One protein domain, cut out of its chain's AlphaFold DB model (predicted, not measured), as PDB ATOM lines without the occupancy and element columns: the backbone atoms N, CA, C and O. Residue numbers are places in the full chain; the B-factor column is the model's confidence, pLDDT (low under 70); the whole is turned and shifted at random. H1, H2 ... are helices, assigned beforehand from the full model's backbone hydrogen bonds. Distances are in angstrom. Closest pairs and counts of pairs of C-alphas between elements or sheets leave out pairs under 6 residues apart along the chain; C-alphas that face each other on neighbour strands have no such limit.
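This is residues 30 to 168 of the 195 residues of the protein "Bm4173, isoform d" of Brugia malayi (UniProt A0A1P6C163). Four long helices, H1, H2, H4 and H5, stand side by side in an up-and-down bundle, each running against the one before it, with H1 beside H2, H2 beside H4, H4 beside H5 and H5 beside H1. The ring is weakest between H2 and H4, which meet over a part of their lengths alone; the small helix H3 sits in the turn between these two at one end of the bundle. The printed part has 139 residues with five named helices, in the order H1, H2, H3, H4, H5, and no named strand; its class is all helix. It is compact, with a radius of gyration of the C-alphas of 16.2 A, and elongated, spanning 50 by 30 by 22 A.

H1 takes residues 38 to 59, from C-alpha 38 at (124.567, 242.043, 207.865), and is 31.7 A long. H2, residues 68 to 90, measures 32.3 A. H3 is residues 93 to 96. H4, residues 102 to 130, begins with C-alpha 102 at (136.242, 232.818, 213.631) and is 41.8 A long. H5, residues 135 to 163, is 42.3 A long and ends with C-alpha 163 at (139.767, 246.408, 214.221).

H1 and H2 form a helical hairpin: they touch, closest at the C-alphas of Ile 47 and Leu 79, 5.5 A apart, and run opposite ways at a shallow tilt of 28 degrees. H1 also touches H5, with the C-alphas of Cys 53 and Ala 140 closest at 4.9 A, opposite ways at a shallow tilt of 19 degrees. H2 touches H4 with residues 71 to 78 alone, and H4 touches it with residues 113 to 120 alone; the closest C-alphas are those of Ile 71 and Cys 120, 5.7 A apart, and the two run opposite ways at a shallow tilt of 29 degrees. H4 and H5 form a second helical hairpin, with 56 pairs of C-alphas within 8 A, those of Gly 121 and Ser 141 closest at 4.6 A, and a shallow tilt of 21 degrees. H1 and H4 are near each other, while H2 and H5 are apart. H3 is close to H2 but not clearly touching, the C-alphas of Leu 88 and Val 94 being 6.0 A apart. In H1, H2, H4 and H5 every O i to N i+4 pair is within hydrogen-bond range; H3 is too short for such a pair.

The two C-alphas farthest apart, those of Gln 99 and Gly 133, are 52.2 A apart. The printed part has no cut and no long link; the link from H1 to H2 is short, and the other three are tight. The mean pLDDT of the printed part is 83.5, with values under 70 at residues 30 to 31, 62 to 66, 92 to 99, 132 to 133 and 166 to 168.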
ATOM      1  N   LEU A  30     116.071 227.507 214.416       65.44
ATOM      2  CA  LEU A  30     116.510 227.974 213.115       65.44
ATOM      3  C   LEU A  30     116.230 229.475 213.056       65.44
ATOM      4  O   LEU A  30     115.093 229.891 212.826       65.44
ATOM      5  N   ASP A  31     117.259 230.282 213.299       67.57
ATOM      6  CA  ASP A  31     117.088 231.723 213.373       67.57
ATOM      7  C   ASP A  31     117.143 232.335 211.973       67.57
ATOM      8  O   ASP A  31     118.176 232.783 211.470       67.57
ATOM      9  N   LEU A  32     115.983 232.367 211.316       73.59
ATOM     10  CA  LEU A  32     115.796 233.090 210.058       73.59
ATOM     11  C   LEU A  32     116.115 234.589 210.190       73.59
ATOM     12  O   LEU A  32     116.333 235.240 209.165       73.59
ATOM     13  N   ASN A  33     116.166 235.153 211.405       74.87
ATOM     14  CA  ASN A  33     116.593 236.536 211.591       74.87
ATOM     15  C   ASN A  33     118.087 236.705 211.309       74.87
ATOM     16  O   ASN A  33     118.465 237.766 210.812       74.87
ATOM     17  N   TYR A  34     118.915 235.661 211.469       71.19
ATOM     18  CA  TYR A  34     120.322 235.706 211.065       71.19
ATOM     19  C   TYR A  34     120.483 236.043 209.578       71.19
ATOM     20  O   TYR A  34     121.352 236.835 209.221       71.19
ATOM     21  N   LEU A  35     119.602 235.545 208.700       73.99
ATOM     22  CA  LEU A  35     119.643 235.873 207.266       73.99
ATOM     23  C   LEU A  35     119.411 237.364 206.982       73.99
ATOM     24  O   LEU A  35     119.839 237.861 205.941       73.99
ATOM     25  N   LYS A  36     118.743 238.078 207.895       77.49
ATOM     26  CA  LYS A  36     118.531 239.530 207.815       77.49
ATOM     27  C   LYS A  36     119.656 240.328 208.467       77.49
ATOM     28  O   LYS A  36     119.709 241.544 208.293       77.49
ATOM     29  N   THR A  37     120.540 239.677 209.219       81.69
ATOM     30  CA  THR A  37     121.736 240.332 209.742       81.69
ATOM     31  C   THR A  37     122.704 240.627 208.605       81.69
ATOM     32  O   THR A  37     122.730 239.947 207.576       81.69
ATOM     33  N   LEU A  38     123.538 241.641 208.813       79.15
ATOM     34  CA  LEU A  38     124.567 242.043 207.865       79.15
ATOM     35  C   LEU A  38     125.475 240.862 207.441       79.15
ATOM     36  O   LEU A  38     125.585 240.631 206.239       79.15
ATOM     37  N   PRO A  39     126.060 240.049 208.349       80.24
ATOM     38  CA  PRO A  39     126.871 238.900 207.935       80.24
ATOM     39  C   PRO A  39     126.069 237.809 207.206       80.24
ATOM     40  O   PRO A  39     126.607 237.178 206.294       80.24
ATOM     41  N   GLY A  40     124.796 237.596 207.557       82.82
ATOM     42  CA  GLY A  40     123.934 236.624 206.877       82.82
ATOM     43  C   GLY A  40     123.620 237.020 205.433       82.82
ATOM     44  O   GLY A  40     123.795 236.214 204.518       82.82
ATOM     45  N   MET A  41     123.247 238.284 205.203       84.49
ATOM     46  CA  MET A  41     122.967 238.808 203.858       84.49
ATOM     47  C   MET A  41     124.173 238.694 202.921       84.49
ATOM     48  O   MET A  41     124.030 238.371 201.740       84.49
ATOM     49  N   LEU A  42     125.365 238.945 203.453       86.40
ATOM     50  CA  LEU A  42     126.625 238.854 202.726       86.40
ATOM     51  C   LEU A  42     126.939 237.415 202.292       86.40
ATOM     52  O   LEU A  42     127.189 237.162 201.112       86.40
ATOM     53  N   LYS A  43     126.780 236.447 203.205       87.80
ATOM     54  CA  LYS A  43     126.880 235.009 202.897       87.80
ATOM     55  C   LYS A  43     125.891 234.599 201.805       87.80
ATOM     56  O   LYS A  43     126.280 233.934 200.848       87.80
ATOM     57  N   CYS A  44     124.631 235.032 201.903       88.29
ATOM     58  CA  CYS A  44     123.626 234.768 200.871       88.29
ATOM     59  C   CYS A  44     124.007 235.376 199.517       88.29
ATOM     60  O   CYS A  44     123.862 234.718 198.490       88.29
ATOM     61  N   THR A  45     124.521 236.606 199.510       89.81
ATOM     62  CA  THR A  45     124.952 237.287 198.283       89.81
ATOM     63  C   THR A  45     126.098 236.530 197.611       89.81
ATOM     64  O   THR A  45     126.030 236.277 196.409       89.81
ATOM     65  N   CYS A  46     127.095 236.085 198.382       90.34
ATOM     66  CA  CYS A  46     128.184 235.244 197.880       90.34
ATOM     67  C   CYS A  46     127.663 233.926 197.285       90.34
ATOM     68  O   CYS A  46     128.011 233.585 196.160       90.34
ATOM     69  N   ILE A  47     126.753 233.229 197.977       90.87
ATOM     70  CA  ILE A  47     126.153 231.973 197.487       90.87
ATOM     71  C   ILE A  47     125.398 232.188 196.169       90.87
ATOM     72  O   ILE A  47     125.539 231.391 195.242       90.87
ATOM     73  N   ILE A  48     124.606 233.259 196.059       93.31
ATOM     74  CA  ILE A  48     123.851 233.570 194.837       93.31
ATOM     75  C   ILE A  48     124.805 233.857 193.675       93.31
ATOM     76  O   ILE A  48     124.574 233.372 192.565       93.31
ATOM     77  N   LEU A  49     125.871 234.623 193.912       91.65
ATOM     78  CA  LEU A  49     126.861 234.950 192.886       91.65
ATOM     79  C   LEU A  49     127.643 233.715 192.436       91.65
ATOM     80  O   LEU A  49     127.786 233.506 191.231       91.65
ATOM     81  N   ASP A  50     128.055 232.854 193.366       90.74
ATOM     82  CA  ASP A  50     128.757 231.602 193.065       90.74
ATOM     83  C   ASP A  50     127.876 230.650 192.264       90.74
ATOM     84  O   ASP A  50     128.308 230.081 191.259       90.74
ATOM     85  N   PHE A  51     126.615 230.513 192.674       92.12
ATOM     86  CA  PHE A  51     125.644 229.671 191.993       92.12
ATOM     87  C   PHE A  51     125.315 230.199 190.594       92.12
ATOM     88  O   PHE A  51     125.280 229.433 189.632       92.12
ATOM     89  N   THR A  52     125.141 231.515 190.451       92.52
ATOM     90  CA  THR A  52     124.885 232.149 189.150       92.52
ATOM     91  C   THR A  52     126.099 232.013 188.234       92.52
ATOM     92  O   THR A  52     125.948 231.633 187.076       92.52
ATOM     93  N   CYS A  53     127.311 232.232 188.752       90.67
ATOM     94  CA  CYS A  53     128.553 232.017 188.012       90.67
ATOM     95  C   CYS A  53     128.675 230.558 187.550       90.67
ATOM     96  O   CYS A  53     128.956 230.300 186.380       90.67
ATOM     97  N   PHE A  54     128.389 229.602 188.436       90.86
ATOM     98  CA  PHE A  54     128.388 228.179 188.111       90.86
ATOM     99  C   PHE A  54     127.366 227.829 187.018       90.86
ATOM    100  O   PHE A  54     127.717 227.151 186.053       90.86
ATOM    101  N   ILE A  55     126.136 228.346 187.097       91.48
ATOM    102  CA  ILE A  55     125.123 228.155 186.046       91.48
ATOM    103  C   ILE A  55     125.598 228.753 184.717       91.48
ATOM    104  O   ILE A  55     125.495 228.097 183.681       91.48
ATOM    105  N   CYS A  56     126.158 229.965 184.721       90.35
ATOM    106  CA  CYS A  56     126.689 230.586 183.507       90.35
ATOM    107  C   CYS A  56     127.830 229.766 182.883       90.35
ATOM    108  O   CYS A  56     127.893 229.654 181.658       90.35
ATOM    109  N   LEU A  57     128.690 229.150 183.701       87.63
ATOM    110  CA  LEU A  57     129.739 228.238 183.233       87.63
ATOM    111  C   LEU A  57     129.160 226.987 182.573       87.63
ATOM    112  O   LEU A  57     129.637 226.598 181.510       87.63
ATOM    113  N   LEU A  58     128.119 226.388 183.162       87.26
ATOM    114  CA  LEU A  58     127.443 225.218 182.589       87.26
ATOM    115  C   LEU A  58     126.780 225.542 181.244       87.26
ATOM    116  O   LEU A  58     126.885 224.760 180.300       87.26
ATOM    117  N   VAL A  59     126.139 226.710 181.133       86.37
ATOM    118  CA  VAL A  59     125.526 227.189 179.881       86.37
ATOM    119  C   VAL A  59     126.585 227.529 178.825       86.37
ATOM    120  O   VAL A  59     126.326 227.388 177.631       86.37
ATOM    121  N   GLY A  60     127.792 227.926 179.242       79.56
ATOM    122  CA  GLY A  60     128.939 228.142 178.354       79.56
ATOM    123  C   GLY A  60     129.389 226.891 177.589       79.56
ATOM    124  O   GLY A  60     130.106 227.000 176.602       79.56
ATOM    125  N   GLY A  61     128.937 225.699 177.975       74.61
ATOM    126  CA  GLY A  61     129.243 224.467 177.260       74.61
ATOM    127  C   GLY A  61     130.415 223.696 177.868       74.61
ATOM    128  O   GLY A  61     130.801 223.923 179.017       74.61
ATOM    129  N   PRO A  62     130.943 222.699 177.141       65.50
ATOM    130  CA  PRO A  62     131.719 221.642 177.762       65.50
ATOM    131  C   PRO A  62     133.065 222.146 178.296       65.50
ATOM    132  O   PRO A  62     133.831 222.826 177.614       65.50
ATOM    133  N   VAL A  63     133.361 221.737 179.530       60.32
ATOM    134  CA  VAL A  63     134.509 222.130 180.370       60.32
ATOM    135  C   VAL A  63     135.895 221.743 179.825       60.32
ATOM    136  O   VAL A  63     136.886 221.864 180.538       60.32
ATOM    137  N   TYR A  64     135.995 221.273 178.578       56.54
ATOM    138  CA  TYR A  64     137.247 220.780 177.991       56.54
ATOM    139  C   TYR A  64     138.287 221.880 177.735       56.54
ATOM    140  O   TYR A  64     139.441 221.567 177.445       56.54
ATOM    141  N   TYR A  65     137.925 223.162 177.847       62.98
ATOM    142  CA  TYR A  65     138.899 224.245 177.762       62.98
ATOM    143  C   TYR A  65     139.806 224.279 178.996       62.98
ATOM    144  O   TYR A  65     139.349 224.263 180.142       62.98
ATOM    145  N   ILE A  66     141.115 224.369 178.743       64.52
ATOM    146  CA  ILE A  66     142.157 224.479 179.767       64.52
ATOM    147  C   ILE A  66     141.831 225.676 180.670       64.52
ATOM    148  O   ILE A  66     141.770 226.813 180.211       64.52
ATOM    149  N   GLY A  67     141.598 225.405 181.955       72.29
ATOM    150  CA  GLY A  67     141.273 226.411 182.969       72.29
ATOM    151  C   GLY A  67     139.820 226.389 183.445       72.29
ATOM    152  O   GLY A  67     139.588 226.691 184.611       72.29
ATOM    153  N   VAL A  68     138.852 225.948 182.627       78.21
ATOM    154  CA  VAL A  68     137.436 225.915 183.054       78.21
ATOM    155  C   VAL A  68     137.244 224.957 184.226       78.21
ATOM    156  O   VAL A  68     136.586 225.320 185.191       78.21
ATOM    157  N   GLY A  69     137.898 223.789 184.212       83.35
ATOM    158  CA  GLY A  69     137.840 222.845 185.335       83.35
ATOM    159  C   GLY A  69     138.325 223.437 186.666       83.35
ATOM    160  O   GLY A  69     137.715 223.186 187.704       83.35
ATOM    161  N   TRP A  70     139.367 224.279 186.639       85.37
ATOM    162  CA  TRP A  70     139.840 224.993 187.833       85.37
ATOM    163  C   TRP A  70     138.803 226.006 188.327       85.37
ATOM    164  O   TRP A  70     138.513 226.068 189.518       85.37
ATOM    165  N   ILE A  71     138.190 226.751 187.409       87.85
ATOM    166  CA  ILE A  71     137.153 227.738 187.733       87.85
ATOM    167  C   ILE A  71     135.923 227.044 188.329       87.85
ATOM    168  O   ILE A  71     135.398 227.476 189.350       87.85
ATOM    169  N   THR A  72     135.496 225.921 187.746       87.56
ATOM    170  CA  THR A  72     134.393 225.111 188.275       87.56
ATOM    171  C   THR A  72     134.687 224.619 189.692       87.56
ATOM    172  O   THR A  72     133.808 224.683 190.549       87.56
ATOM    173  N   PHE A  73     135.920 224.179 189.963       89.47
ATOM    174  CA  PHE A  73     136.343 223.791 191.308       89.47
ATOM    175  C   PHE A  73     136.242 224.960 192.298       89.47
ATOM    176  O   PHE A  73     135.651 224.794 193.361       89.47
ATOM    177  N   VAL A  74     136.739 226.147 191.933       89.92
ATOM    178  CA  VAL A  74     136.646 227.356 192.772       89.92
ATOM    179  C   VAL A  74     135.188 227.720 193.068       89.92
ATOM    180  O   VAL A  74     134.860 227.970 194.227       89.92
ATOM    181  N   CYS A  75     134.303 227.690 192.063       89.10
ATOM    182  CA  CYS A  75     132.880 227.987 192.247       89.10
ATOM    183  C   CYS A  75     132.193 226.981 193.177       89.10
ATOM    184  O   CYS A  75     131.496 227.387 194.101       89.10
ATOM    185  N   ILE A  76     132.393 225.676 192.966       90.85
ATOM    186  CA  ILE A  76     131.768 224.638 193.803       90.85
ATOM    187  C   ILE A  76     132.315 224.698 195.230       90.85
ATOM    188  O   ILE A  76     131.548 224.597 196.184       90.85
ATOM    189  N   PHE A  77     133.630 224.864 195.392       90.80
ATOM    190  CA  PHE A  77     134.247 224.899 196.713       90.80
ATOM    191  C   PHE A  77     133.876 226.184 197.471       90.80
ATOM    192  O   PHE A  77     133.583 226.115 198.661       90.80
ATOM    193  N   GLY A  78     133.783 227.329 196.783       86.91
ATOM    194  CA  GLY A  78     133.257 228.578 197.352       86.91
ATOM    195  C   GLY A  78     131.806 228.466 197.789       86.91
ATOM    196  O   GLY A  78     131.490 228.772 198.938       86.91
ATOM    197  N   LEU A  79     130.959 227.901 196.927       89.99
ATOM    198  CA  LEU A  79     129.563 227.622 197.243       89.99
ATOM    199  C   LEU A  79     129.445 226.715 198.475       89.99
ATOM    200  O   LEU A  79     128.679 227.010 199.388       89.99
ATOM    201  N   LEU A  80     130.212 225.623 198.513       91.02
ATOM    202  CA  LEU A  80     130.160 224.633 199.584       91.02
ATOM    203  C   LEU A  80     130.628 225.217 200.917       91.02
ATOM    204  O   LEU A  80     129.942 225.044 201.920       91.02
ATOM    205  N   VAL A  81     131.751 225.940 200.947       87.44
ATOM    206  CA  VAL A  81     132.243 226.540 202.194       87.44
ATOM    207  C   VAL A  81     131.312 227.658 202.668       87.44
ATOM    208  O   VAL A  81     130.968 227.688 203.847       87.44
ATOM    209  N   SER A  82     130.829 228.523 201.773       85.56
ATOM    210  CA  SER A  82     129.863 229.572 202.126       85.56
ATOM    211  C   SER A  82     128.543 228.993 202.640       85.56
ATOM    212  O   SER A  82     127.983 229.512 203.607       85.56
ATOM    213  N   LEU A  83     128.074 227.884 202.059       87.13
ATOM    214  CA  LEU A  83     126.889 227.166 202.524       87.13
ATOM    215  C   LEU A  83     127.114 226.530 203.900       87.13
ATOM    216  O   LEU A  83     126.258 226.655 204.772       87.13
ATOM    217  N   ILE A  84     128.261 225.883 204.121       87.30
ATOM    218  CA  ILE A  84     128.606 225.303 205.426       87.30
ATOM    219  C   ILE A  84     128.683 226.401 206.484       87.30
ATOM    220  O   ILE A  84     128.097 226.245 207.550       87.30
ATOM    221  N   LEU A  85     129.340 227.527 206.194       81.73
ATOM    222  CA  LEU A  85     129.378 228.659 207.115       81.73
ATOM    223  C   LEU A  85     127.970 229.196 207.388       81.73
ATOM    224  O   LEU A  85     127.637 229.445 208.540       81.73
ATOM    225  N   LEU A  86     127.117 229.332 206.370       81.70
ATOM    226  CA  LEU A  86     125.732 229.754 206.574       81.70
ATOM    227  C   LEU A  86     124.987 228.803 207.521       81.70
ATOM    228  O   LEU A  86     124.330 229.269 208.442       81.70
ATOM    229  N   ILE A  87     125.125 227.490 207.327       81.92
ATOM    230  CA  ILE A  87     124.503 226.464 208.175       81.92
ATOM    231  C   ILE A  87     125.048 226.536 209.608       81.92
ATOM    232  O   ILE A  87     124.265 226.536 210.554       81.92
ATOM    233  N   LEU A  88     126.368 226.636 209.786       78.36
ATOM    234  CA  LEU A  88     126.994 226.722 211.110       78.36
ATOM    235  C   LEU A  88     126.521 227.950 211.895       78.36
ATOM    236  O   LEU A  88     126.301 227.848 213.101       78.36
ATOM    237  N   TYR A  89     126.336 229.084 211.218       74.26
ATOM    238  CA  TYR A  89     125.784 230.288 211.834       74.26
ATOM    239  C   TYR A  89     124.274 230.190 212.076       74.26
ATOM    240  O   TYR A  89     123.816 230.593 213.138       74.26
ATOM    241  N   LEU A  90     123.506 229.610 211.147       72.68
ATOM    242  CA  LEU A  90     122.054 229.444 211.292       72.68
ATOM    243  C   LEU A  90     121.688 228.559 212.494       72.68
ATOM    244  O   LEU A  90     120.686 228.800 213.159       72.68
ATOM    245  N   PHE A  91     122.506 227.541 212.772       73.09
ATOM    246  CA  PHE A  91     122.353 226.666 213.936       73.09
ATOM    247  C   PHE A  91     123.095 227.165 215.184       73.09
ATOM    248  O   PHE A  91     123.157 226.428 216.163       73.09
ATOM    249  N   HIS A  92     123.686 228.366 215.156       69.35
ATOM    250  CA  HIS A  92     124.497 228.908 216.253       69.35
ATOM    251  C   HIS A  92     125.611 227.955 216.741       69.35
ATOM    252  O   HIS A  92     126.109 228.070 217.856       69.35
ATOM    253  N   VAL A  93     126.074 227.022 215.896       68.21
ATOM    254  CA  VAL A  93     127.163 226.085 216.247       68.21
ATOM    255  C   VAL A  93     128.474 226.845 216.460       68.21
ATOM    256  O   VAL A  93     129.328 226.413 217.229       68.21
ATOM    257  N   VAL A  94     128.621 228.003 215.811       64.72
ATOM    258  CA  VAL A  94     129.752 228.922 216.007       64.72
ATOM    259  C   VAL A  94     129.849 229.399 217.459       64.72
ATOM    260  O   VAL A  94     130.955 229.467 217.995       64.72
ATOM    261  N   ASP A  95     128.712 229.632 218.122       63.17
ATOM    262  CA  ASP A  95     128.674 230.106 219.509       63.17
ATOM    263  C   ASP A  95     129.124 229.018 220.503       63.17
ATOM    264  O   ASP A  95     129.576 229.331 221.603       63.17
ATOM    265  N   LEU A  96     129.080 227.737 220.106       65.32
ATOM    266  CA  LEU A  96     129.594 226.630 220.918       65.32
ATOM    267  C   LEU A  96     131.133 226.596 220.960       65.32
ATOM    268  O   LEU A  96     131.711 226.035 221.891       65.32
ATOM    269  N   PHE A  97     131.811 227.210 219.985       66.22
ATOM    270  CA  PHE A  97     133.273 227.199 219.868       66.22
ATOM    271  C   PHE A  97     133.887 228.610 219.940       66.22
ATOM    272  O   PHE A  97     134.566 229.028 218.999       66.22
ATOM    273  N   PRO A  98     133.754 229.343 221.063       64.11
ATOM    274  CA  PRO A  98     134.299 230.699 221.201       64.11
ATOM    275  C   PRO A  98     135.837 230.744 221.225       64.11
ATOM    276  O   PRO A  98     136.428 231.811 221.092       64.11
ATOM    277  N   GLN A  99     136.509 229.599 221.400       65.76
ATOM    278  CA  GLN A  99     137.975 229.525 221.440       65.76
ATOM    279  C   GLN A  99     138.634 229.754 220.072       65.76
ATOM    280  O   GLN A  99     139.822 230.069 220.011       65.76
ATOM    281  N   ILE A 100     137.894 229.568 218.977       71.83
ATOM    282  CA  ILE A 100     138.425 229.712 217.622       71.83
ATOM    283  C   ILE A 100     138.217 231.169 217.178       71.83
ATOM    284  O   ILE A 100     137.092 231.661 217.251       71.83
ATOM    285  N   PRO A 101     139.255 231.882 216.691       77.70
ATOM    286  CA  PRO A 101     139.110 233.238 216.164       77.70
ATOM    287  C   PRO A 101     138.397 233.216 214.800       77.70
ATOM    288  O   PRO A 101     139.012 233.411 213.748       77.70
ATOM    289  N   TRP A 102     137.085 232.975 214.818       78.38
ATOM    290  CA  TRP A 102     136.242 232.818 213.631       78.38
ATOM    291  C   TRP A 102     136.342 234.012 212.682       78.38
ATOM    292  O   TRP A 102     136.473 233.812 211.481       78.38
ATOM    293  N   ILE A 103     136.389 235.243 213.205       80.02
ATOM    294  CA  ILE A 103     136.485 236.467 212.387       80.02
ATOM    295  C   ILE A 103     137.726 236.447 211.497       80.02
ATOM    296  O   ILE A 103     137.635 236.725 210.303       80.02
ATOM    297  N   VAL A 104     138.883 236.101 212.067       82.99
ATOM    298  CA  VAL A 104     140.155 236.087 211.336       82.99
ATOM    299  C   VAL A 104     140.155 234.957 210.308       82.99
ATOM    300  O   VAL A 104     140.550 235.176 209.162       82.99
ATOM    301  N   GLY A 105     139.670 233.770 210.689       85.72
ATOM    302  CA  GLY A 105     139.553 232.629 209.778       85.72
ATOM    303  C   GLY A 105     138.640 232.928 208.589       85.72
ATOM    304  O   GLY A 105     139.019 232.701 207.440       85.72
ATOM    305  N   GLU A 106     137.471 233.515 208.850       86.53
ATOM    306  CA  GLU A 106     136.548 233.935 207.803       86.53
ATOM    307  C   GLU A 106     137.154 235.025 206.921       86.53
ATOM    308  O   GLU A 106     137.097 234.920 205.702       86.53
ATOM    309  N   MET A 107     137.768 236.055 207.504       86.03
ATOM    310  CA  MET A 107     138.405 237.135 206.748       86.03
ATOM    311  C   MET A 107     139.423 236.589 205.738       86.03
ATOM    312  O   MET A 107     139.392 236.979 204.571       86.03
ATOM    313  N   ILE A 108     140.287 235.658 206.164       91.31
ATOM    314  CA  ILE A 108     141.280 235.021 205.287       91.31
ATOM    315  C   ILE A 108     140.589 234.220 204.181       91.31
ATOM    316  O   ILE A 108     140.989 234.319 203.022       91.31
ATOM    317  N   PHE A 109     139.544 233.462 204.518       89.26
ATOM    318  CA  PHE A 109     138.768 232.702 203.541       89.26
ATOM    319  C   PHE A 109     138.141 233.614 202.476       89.26
ATOM    320  O   PHE A 109     138.396 233.423 201.287       89.26
ATOM    321  N   TYR A 110     137.391 234.645 202.887       91.28
ATOM    322  CA  TYR A 110     136.733 235.567 201.955       91.28
ATOM    323  C   TYR A 110     137.753 236.303 201.079       91.28
ATOM    324  O   TYR A 110     137.547 236.437 199.875       91.28
ATOM    325  N   PHE A 111     138.884 236.719 201.652       93.09
ATOM    326  CA  PHE A 111     139.954 237.369 200.898       93.09
ATOM    327  C   PHE A 111     140.612 236.426 199.878       93.09
ATOM    328  O   PHE A 111     140.790 236.797 198.717       93.09
ATOM    329  N   ALA A 112     140.939 235.192 200.273       94.25
ATOM    330  CA  ALA A 112     141.510 234.201 199.362       94.25
ATOM    331  C   ALA A 112     140.553 233.896 198.198       94.25
ATOM    332  O   ALA A 112     140.977 233.843 197.043       94.25
ATOM    333  N   TRP A 113     139.253 233.776 198.481       92.99
ATOM    334  CA  TRP A 113     138.241 233.563 197.449       92.99
ATOM    335  C   TRP A 113     138.037 234.767 196.544       92.99
ATOM    336  O   TRP A 113     137.886 234.580 195.339       92.99
ATOM    337  N   ALA A 114     138.118 235.990 197.070       93.98
ATOM    338  CA  ALA A 114     138.122 237.195 196.248       93.98
ATOM    339  C   ALA A 114     139.254 237.135 195.206       93.98
ATOM    340  O   ALA A 114     139.017 237.320 194.012       93.98
ATOM    341  N   VAL A 115     140.474 236.780 195.628       94.82
ATOM    342  CA  VAL A 115     141.621 236.621 194.718       94.82
ATOM    343  C   VAL A 115     141.382 235.499 193.702       94.82
ATOM    344  O   VAL A 115     141.655 235.681 192.514       94.82
ATOM    345  N   PHE A 116     140.834 234.356 194.124       93.84
ATOM    346  CA  PHE A 116     140.507 233.277 193.190       93.84
ATOM    347  C   PHE A 116     139.447 233.692 192.166       93.84
ATOM    348  O   PHE A 116     139.622 233.405 190.981       93.84
ATOM    349  N   PHE A 117     138.402 234.417 192.571       92.62
ATOM    350  CA  PHE A 117     137.384 234.938 191.657       92.62
ATOM    351  C   PHE A 117     137.924 236.003 190.706       92.62
ATOM    352  O   PHE A 117     137.521 236.026 189.545       92.62
ATOM    353  N   PHE A 118     138.884 236.823 191.139       95.17
ATOM    354  CA  PHE A 118     139.591 237.738 190.244       95.17
ATOM    355  C   PHE A 118     140.324 236.979 189.132       95.17
ATOM    356  O   PHE A 118     140.142 237.278 187.952       95.17
ATOM    357  N   ILE A 119     141.088 235.941 189.491       93.94
ATOM    358  CA  ILE A 119     141.792 235.097 188.515       93.94
ATOM    359  C   ILE A 119     140.787 234.397 187.589       93.94
ATOM    360  O   ILE A 119     140.978 234.391 186.373       93.94
ATOM    361  N   CYS A 120     139.694 233.856 188.138       91.90
ATOM    362  CA  CYS A 120     138.629 233.227 187.353       91.90
ATOM    363  C   CYS A 120     138.006 234.208 186.354       91.90
ATOM    364  O   CYS A 120     137.871 233.872 185.179       91.90
ATOM    365  N   GLY A 121     137.695 235.432 186.790       92.52
ATOM    366  CA  GLY A 121     137.181 236.499 185.936       92.52
ATOM    367  C   GLY A 121     138.137 236.824 184.791       92.52
ATOM    368  O   GLY A 121     137.727 236.817 183.632       92.52
ATOM    369  N   CYS A 122     139.429 237.012 185.080       92.76
ATOM    370  CA  CYS A 122     140.446 237.253 184.052       92.76
ATOM    371  C   CYS A 122     140.530 236.110 183.030       92.76
ATOM    372  O   CYS A 122     140.532 236.364 181.825       92.76
ATOM    373  N   VAL A 123     140.566 234.854 183.488       90.10
ATOM    374  CA  VAL A 123     140.607 233.684 182.596       90.10
ATOM    375  C   VAL A 123     139.340 233.613 181.739       90.10
ATOM    376  O   VAL A 123     139.439 233.416 180.530       90.10
ATOM    377  N   LEU A 124     138.157 233.839 182.317       90.00
ATOM    378  CA  LEU A 124     136.889 233.806 181.584       90.00
ATOM    379  C   LEU A 124     136.769 234.918 180.545       90.00
ATOM    380  O   LEU A 124     136.274 234.655 179.452       90.00
ATOM    381  N   VAL A 125     137.260 236.127 180.834       90.75
ATOM    382  CA  VAL A 125     137.317 237.212 179.840       90.75
ATOM    383  C   VAL A 125     138.201 236.817 178.661       90.75
ATOM    384  O   VAL A 125     137.812 237.018 177.512       90.75
ATOM    385  N   LEU A 126     139.368 236.218 178.917       88.97
ATOM    386  CA  LEU A 126     140.259 235.758 177.849       88.97
ATOM    387  C   LEU A 126     139.609 234.654 177.009       88.97
ATOM    388  O   LEU A 126     139.692 234.694 175.782       88.97
ATOM    389  N   VAL A 127     138.934 233.694 177.645       84.85
ATOM    390  CA  VAL A 127     138.193 232.631 176.949       84.85
ATOM    391  C   VAL A 127     137.056 233.225 176.113       84.85
ATOM    392  O   VAL A 127     136.950 232.913 174.929       84.85
ATOM    393  N   ALA A 128     136.263 234.140 176.674       85.33
ATOM    394  CA  ALA A 128     135.177 234.814 175.964       85.33
ATOM    395  C   ALA A 128     135.683 235.634 174.761       85.33
ATOM    396  O   ALA A 128     135.067 235.612 173.700       85.33
ATOM    397  N   ALA A 129     136.838 236.295 174.889       85.18
ATOM    398  CA  ALA A 129     137.462 237.045 173.796       85.18
ATOM    399  C   ALA A 129     138.015 236.144 172.678       85.18
ATOM    400  O   ALA A 129     138.123 236.567 171.529       85.18
ATOM    401  N   ARG A 130     138.396 234.897 172.986       82.85
ATOM    402  CA  ARG A 130     138.837 233.921 171.973       82.85
ATOM    403  C   ARG A 130     137.658 233.234 171.290       82.85
ATOM    404  O   ARG A 130     137.728 232.967 170.091       82.85
ATOM    405  N   LEU A 131     136.587 232.962 172.031       74.63
ATOM    406  CA  LEU A 131     135.401 232.253 171.559       74.63
ATOM    407  C   LEU A 131     134.225 233.209 171.344       74.63
ATOM    408  O   LEU A 131     133.291 233.252 172.140       74.63
ATOM    409  N   HIS A 132     134.224 233.902 170.203       66.15
ATOM    410  CA  HIS A 132     133.191 234.871 169.801       66.15
ATOM    411  C   HIS A 132     131.753 234.313 169.643       66.15
ATOM    412  O   HIS A 132     130.868 235.043 169.209       66.15
ATOM    413  N   GLY A 133     131.491 233.044 169.971       65.65
ATOM    414  CA  GLY A 133     130.163 232.424 169.865       65.65
ATOM    415  C   GLY A 133     129.539 231.995 171.193       65.65
ATOM    416  O   GLY A 133     128.347 231.703 171.229       65.65
ATOM    417  N   ILE A 134     130.311 231.947 172.285       73.42
ATOM    418  CA  ILE A 134     129.840 231.391 173.557       73.42
ATOM    419  C   ILE A 134     129.632 232.522 174.560       73.42
ATOM    420  O   ILE A 134     130.533 232.922 175.297       73.42
ATOM    421  N   THR A 135     128.402 233.025 174.608       82.17
ATOM    422  CA  THR A 135     128.007 234.114 175.512       82.17
ATOM    423  C   THR A 135     128.056 233.715 176.991       82.17
ATOM    424  O   THR A 135     128.254 234.579 177.846       82.17
ATOM    425  N   GLY A 136     127.955 232.416 177.303       86.57
ATOM    426  CA  GLY A 136     127.989 231.895 178.674       86.57
ATOM    427  C   GLY A 136     129.279 232.232 179.430       86.57
ATOM    428  O   GLY A 136     129.211 232.646 180.585       86.57
ATOM    429  N   TYR A 137     130.447 232.167 178.774       86.97
ATOM    430  CA  TYR A 137     131.722 232.532 179.411       86.97
ATOM    431  C   TYR A 137     131.822 234.030 179.705       86.97
ATOM    432  O   TYR A 137     132.328 234.418 180.757       86.97
ATOM    433  N   GLY A 138     131.291 234.874 178.815       88.70
ATOM    434  CA  GLY A 138     131.212 236.317 179.045       88.70
ATOM    435  C   GLY A 138     130.349 236.642 180.266       88.70
ATOM    436  O   GLY A 138     130.793 237.366 181.158       88.70
ATOM    437  N   ALA A 139     129.161 236.037 180.357       91.79
ATOM    438  CA  ALA A 139     128.279 236.188 181.514       91.79
ATOM    439  C   ALA A 139     128.933 235.670 182.806       91.79
ATOM    440  O   ALA A 139     128.929 236.365 183.820       91.79
ATOM    441  N   ALA A 140     129.573 234.497 182.762       91.83
ATOM    442  CA  ALA A 140     130.304 233.948 183.902       91.83
ATOM    443  C   ALA A 140     131.430 234.886 184.367       91.83
ATOM    444  O   ALA A 140     131.636 235.046 185.571       91.83
ATOM    445  N   SER A 141     132.127 235.551 183.437       92.05
ATOM    446  CA  SER A 141     133.161 236.531 183.787       92.05
ATOM    447  C   SER A 141     132.581 237.726 184.544       92.05
ATOM    448  O   SER A 141     133.124 238.122 185.573       92.05
ATOM    449  N   PHE A 142     131.433 238.244 184.096       93.86
ATOM    450  CA  PHE A 142     130.743 239.353 184.749       93.86
ATOM    451  C   PHE A 142     130.348 238.992 186.185       93.86
ATOM    452  O   PHE A 142     130.659 239.733 187.117       93.86
ATOM    453  N   PHE A 143     129.740 237.819 186.384       94.37
ATOM    454  CA  PHE A 143     129.374 237.354 187.722       94.37
ATOM    455  C   PHE A 143     130.588 237.014 188.591       94.37
ATOM    456  O   PHE A 143     130.531 237.254 189.791       94.37
ATOM    457  N   SER A 144     131.703 236.555 188.015       93.57
ATOM    458  CA  SER A 144     132.962 236.359 188.753       93.57
ATOM    459  C   SER A 144     133.529 237.680 189.283       93.57
ATOM    460  O   SER A 144     133.981 237.739 190.422       93.57
ATOM    461  N   PHE A 145     133.466 238.765 188.502       94.99
ATOM    462  CA  PHE A 145     133.829 240.099 188.998       94.99
ATOM    463  C   PHE A 145     132.835 240.621 190.042       94.99
ATOM    464  O   PHE A 145     133.241 241.259 191.011       94.99
ATOM    465  N   GLY A 146     131.545 240.313 189.889       94.82
ATOM    466  CA  GLY A 146     130.548 240.564 190.932       94.82
ATOM    467  C   GLY A 146     130.883 239.834 192.238       94.82
ATOM    468  O   GLY A 146     130.862 240.447 193.304       94.82
ATOM    469  N   ALA A 147     131.261 238.556 192.147       93.05
ATOM    470  CA  ALA A 147     131.699 237.742 193.276       93.05
ATOM    471  C   ALA A 147     132.958 238.331 193.921       93.05
ATOM    472  O   ALA A 147     132.979 238.510 195.131       93.05
ATOM    473  N   LEU A 148     133.961 238.741 193.137       95.35
ATOM    474  CA  LEU A 148     135.134 239.463 193.644       95.35
ATOM    475  C   LEU A 148     134.735 240.673 194.500       95.35
ATOM    476  O   LEU A 148     135.262 240.838 195.598       95.35
ATOM    477  N   CYS A 149     133.815 241.511 194.018       94.35
ATOM    478  CA  CYS A 149     133.349 242.668 194.778       94.35
ATOM    479  C   CYS A 149     132.638 242.255 196.073       94.35
ATOM    480  O   CYS A 149     132.899 242.858 197.110       94.35
ATOM    481  N   ALA A 150     131.782 241.230 196.033       93.20
ATOM    482  CA  ALA A 150     131.072 240.732 197.213       93.20
ATOM    483  C   ALA A 150     132.028 240.113 198.247       93.20
ATOM    484  O   ALA A 150     132.086 240.580 199.379       93.20
ATOM    485  N   TYR A 151     132.862 239.150 197.843       92.52
ATOM    486  CA  TYR A 151     133.881 238.528 198.694       92.52
ATOM    487  C   TYR A 151     134.888 239.558 199.236       92.52
ATOM    488  O   TYR A 151     135.282 239.510 200.403       92.52
ATOM    489  N   GLY A 152     135.284 240.528 198.407       92.75
ATOM    490  CA  GLY A 152     136.159 241.627 198.805       92.75
ATOM    491  C   GLY A 152     135.509 242.537 199.849       92.75
ATOM    492  O   GLY A 152     136.122 242.817 200.880       92.75
ATOM    493  N   PHE A 153     134.259 242.947 199.631       92.90
ATOM    494  CA  PHE A 153     133.502 243.762 200.582       92.90
ATOM    495  C   PHE A 153     133.263 243.019 201.906       92.90
ATOM    496  O   PHE A 153     133.476 243.590 202.977       92.90
ATOM    497  N   ASP A 154     132.951 241.724 201.848       90.28
ATOM    498  CA  ASP A 154     132.803 240.857 203.019       90.28
ATOM    499  C   ASP A 154     134.084 240.774 203.840       90.28
ATOM    500  O   ASP A 154     134.041 240.830 205.072       90.28
ATOM    501  N   SER A 155     135.228 240.640 203.165       90.66
ATOM    502  CA  SER A 155     136.535 240.617 203.821       90.66
ATOM    503  C   SER A 155     136.857 241.962 204.479       90.66
ATOM    504  O   SER A 155     137.360 241.988 205.601       90.66
ATOM    505  N   TYR A 156     136.493 243.079 203.837       90.13
ATOM    506  CA  TYR A 156     136.711 244.423 204.370       90.13
ATOM    507  C   TYR A 156     135.872 244.688 205.623       90.13
ATOM    508  O   TYR A 156     136.387 245.207 206.614       90.13
ATOM    509  N   LEU A 157     134.599 244.292 205.618       89.29
ATOM    510  CA  LEU A 157     133.743 244.430 206.793       89.29
ATOM    511  C   LEU A 157     134.245 243.583 207.963       89.29
ATOM    512  O   LEU A 157     134.261 244.058 209.095       89.29
ATOM    513  N   LYS A 158     134.736 242.369 207.695       85.08
ATOM    514  CA  LYS A 158     135.360 241.524 208.724       85.08
ATOM    515  C   LYS A 158     136.676 242.102 209.238       85.08
ATOM    516  O   LYS A 158     136.951 242.012 210.429       85.08
ATOM    517  N   PHE A 159     137.459 242.744 208.374       86.21
ATOM    518  CA  PHE A 159     138.654 243.475 208.787       86.21
ATOM    519  C   PHE A 159     138.309 244.660 209.701       86.21
ATOM    520  O   PHE A 159     138.996 244.892 210.696       86.21
ATOM    521  N   LEU A 160     137.229 245.389 209.405       85.91
ATOM    522  CA  LEU A 160     136.753 246.474 210.262       85.91
ATOM    523  C   LEU A 160     136.231 245.951 211.607       85.91
ATOM    524  O   LEU A 160     136.599 246.504 212.639       85.91
ATOM    525  N   ALA A 161     135.457 244.863 211.598       82.88
ATOM    526  CA  ALA A 161     134.978 244.194 212.809       82.88
ATOM    527  C   ALA A 161     136.143 243.724 213.695       82.88
ATOM    528  O   ALA A 161     136.135 243.951 214.902       82.88
ATOM    529  N   TRP A 162     137.198 243.163 213.089       81.48
ATOM    530  CA  TRP A 162     138.427 242.804 213.800       81.48
ATOM    531  C   TRP A 162     139.131 244.027 214.406       81.48
ATOM    532  O   TRP A 162     139.585 243.971 215.541       81.48
ATOM    533  N   ARG A 163     139.186 245.159 213.691       83.64
ATOM    534  CA  ARG A 163     139.767 246.408 214.221       83.64
ATOM    535  C   ARG A 163     138.943 247.066 215.328       83.64
ATOM    536  O   ARG A 163     139.491 247.900 216.047       83.64
ATOM    537  N   HIS A 164     137.650 246.771 215.411       80.54
ATOM    538  CA  HIS A 164     136.743 247.294 216.431       80.54
ATOM    539  C   HIS A 164     136.531 246.322 217.605       80.54
ATOM    540  O   HIS A 164     135.716 246.623 218.475       80.54
ATOM    541  N   ASP A 165     137.261 245.199 217.646       73.59
ATOM    542  CA  ASP A 165     137.121 244.141 218.657       73.59
ATOM    543  C   ASP A 165     135.667 243.646 218.805       73.59
ATOM    544  O   ASP A 165     135.193 243.324 219.896       73.59
ATOM    545  N   GLU A 166     134.930 243.591 217.690       67.06
ATOM    546  CA  GLU A 166     133.569 243.059 217.676       67.06
ATOM    547  C   GLU A 166     133.603 241.535 217.845       67.06
ATOM    548  O   GLU A 166     134.400 240.842 217.214       67.06
ATOM    549  N   VAL A 167     132.733 240.988 218.695       63.99
ATOM    550  CA  VAL A 167     132.619 239.536 218.892       63.99
ATOM    551  C   VAL A 167     131.704 238.963 217.811       63.99
ATOM    552  O   VAL A 167     130.557 239.393 217.676       63.99
ATOM    553  N   ALA A 168     132.185 237.972 217.056       62.31
ATOM    554  CA  ALA A 168     131.365 237.252 216.085       62.31
ATOM    555  C   ALA A 168     130.255 236.499 216.817       62.31
ATOM    556  O   ALA A 168     130.491 235.426 217.358       62.31
TER     557      ALA A 168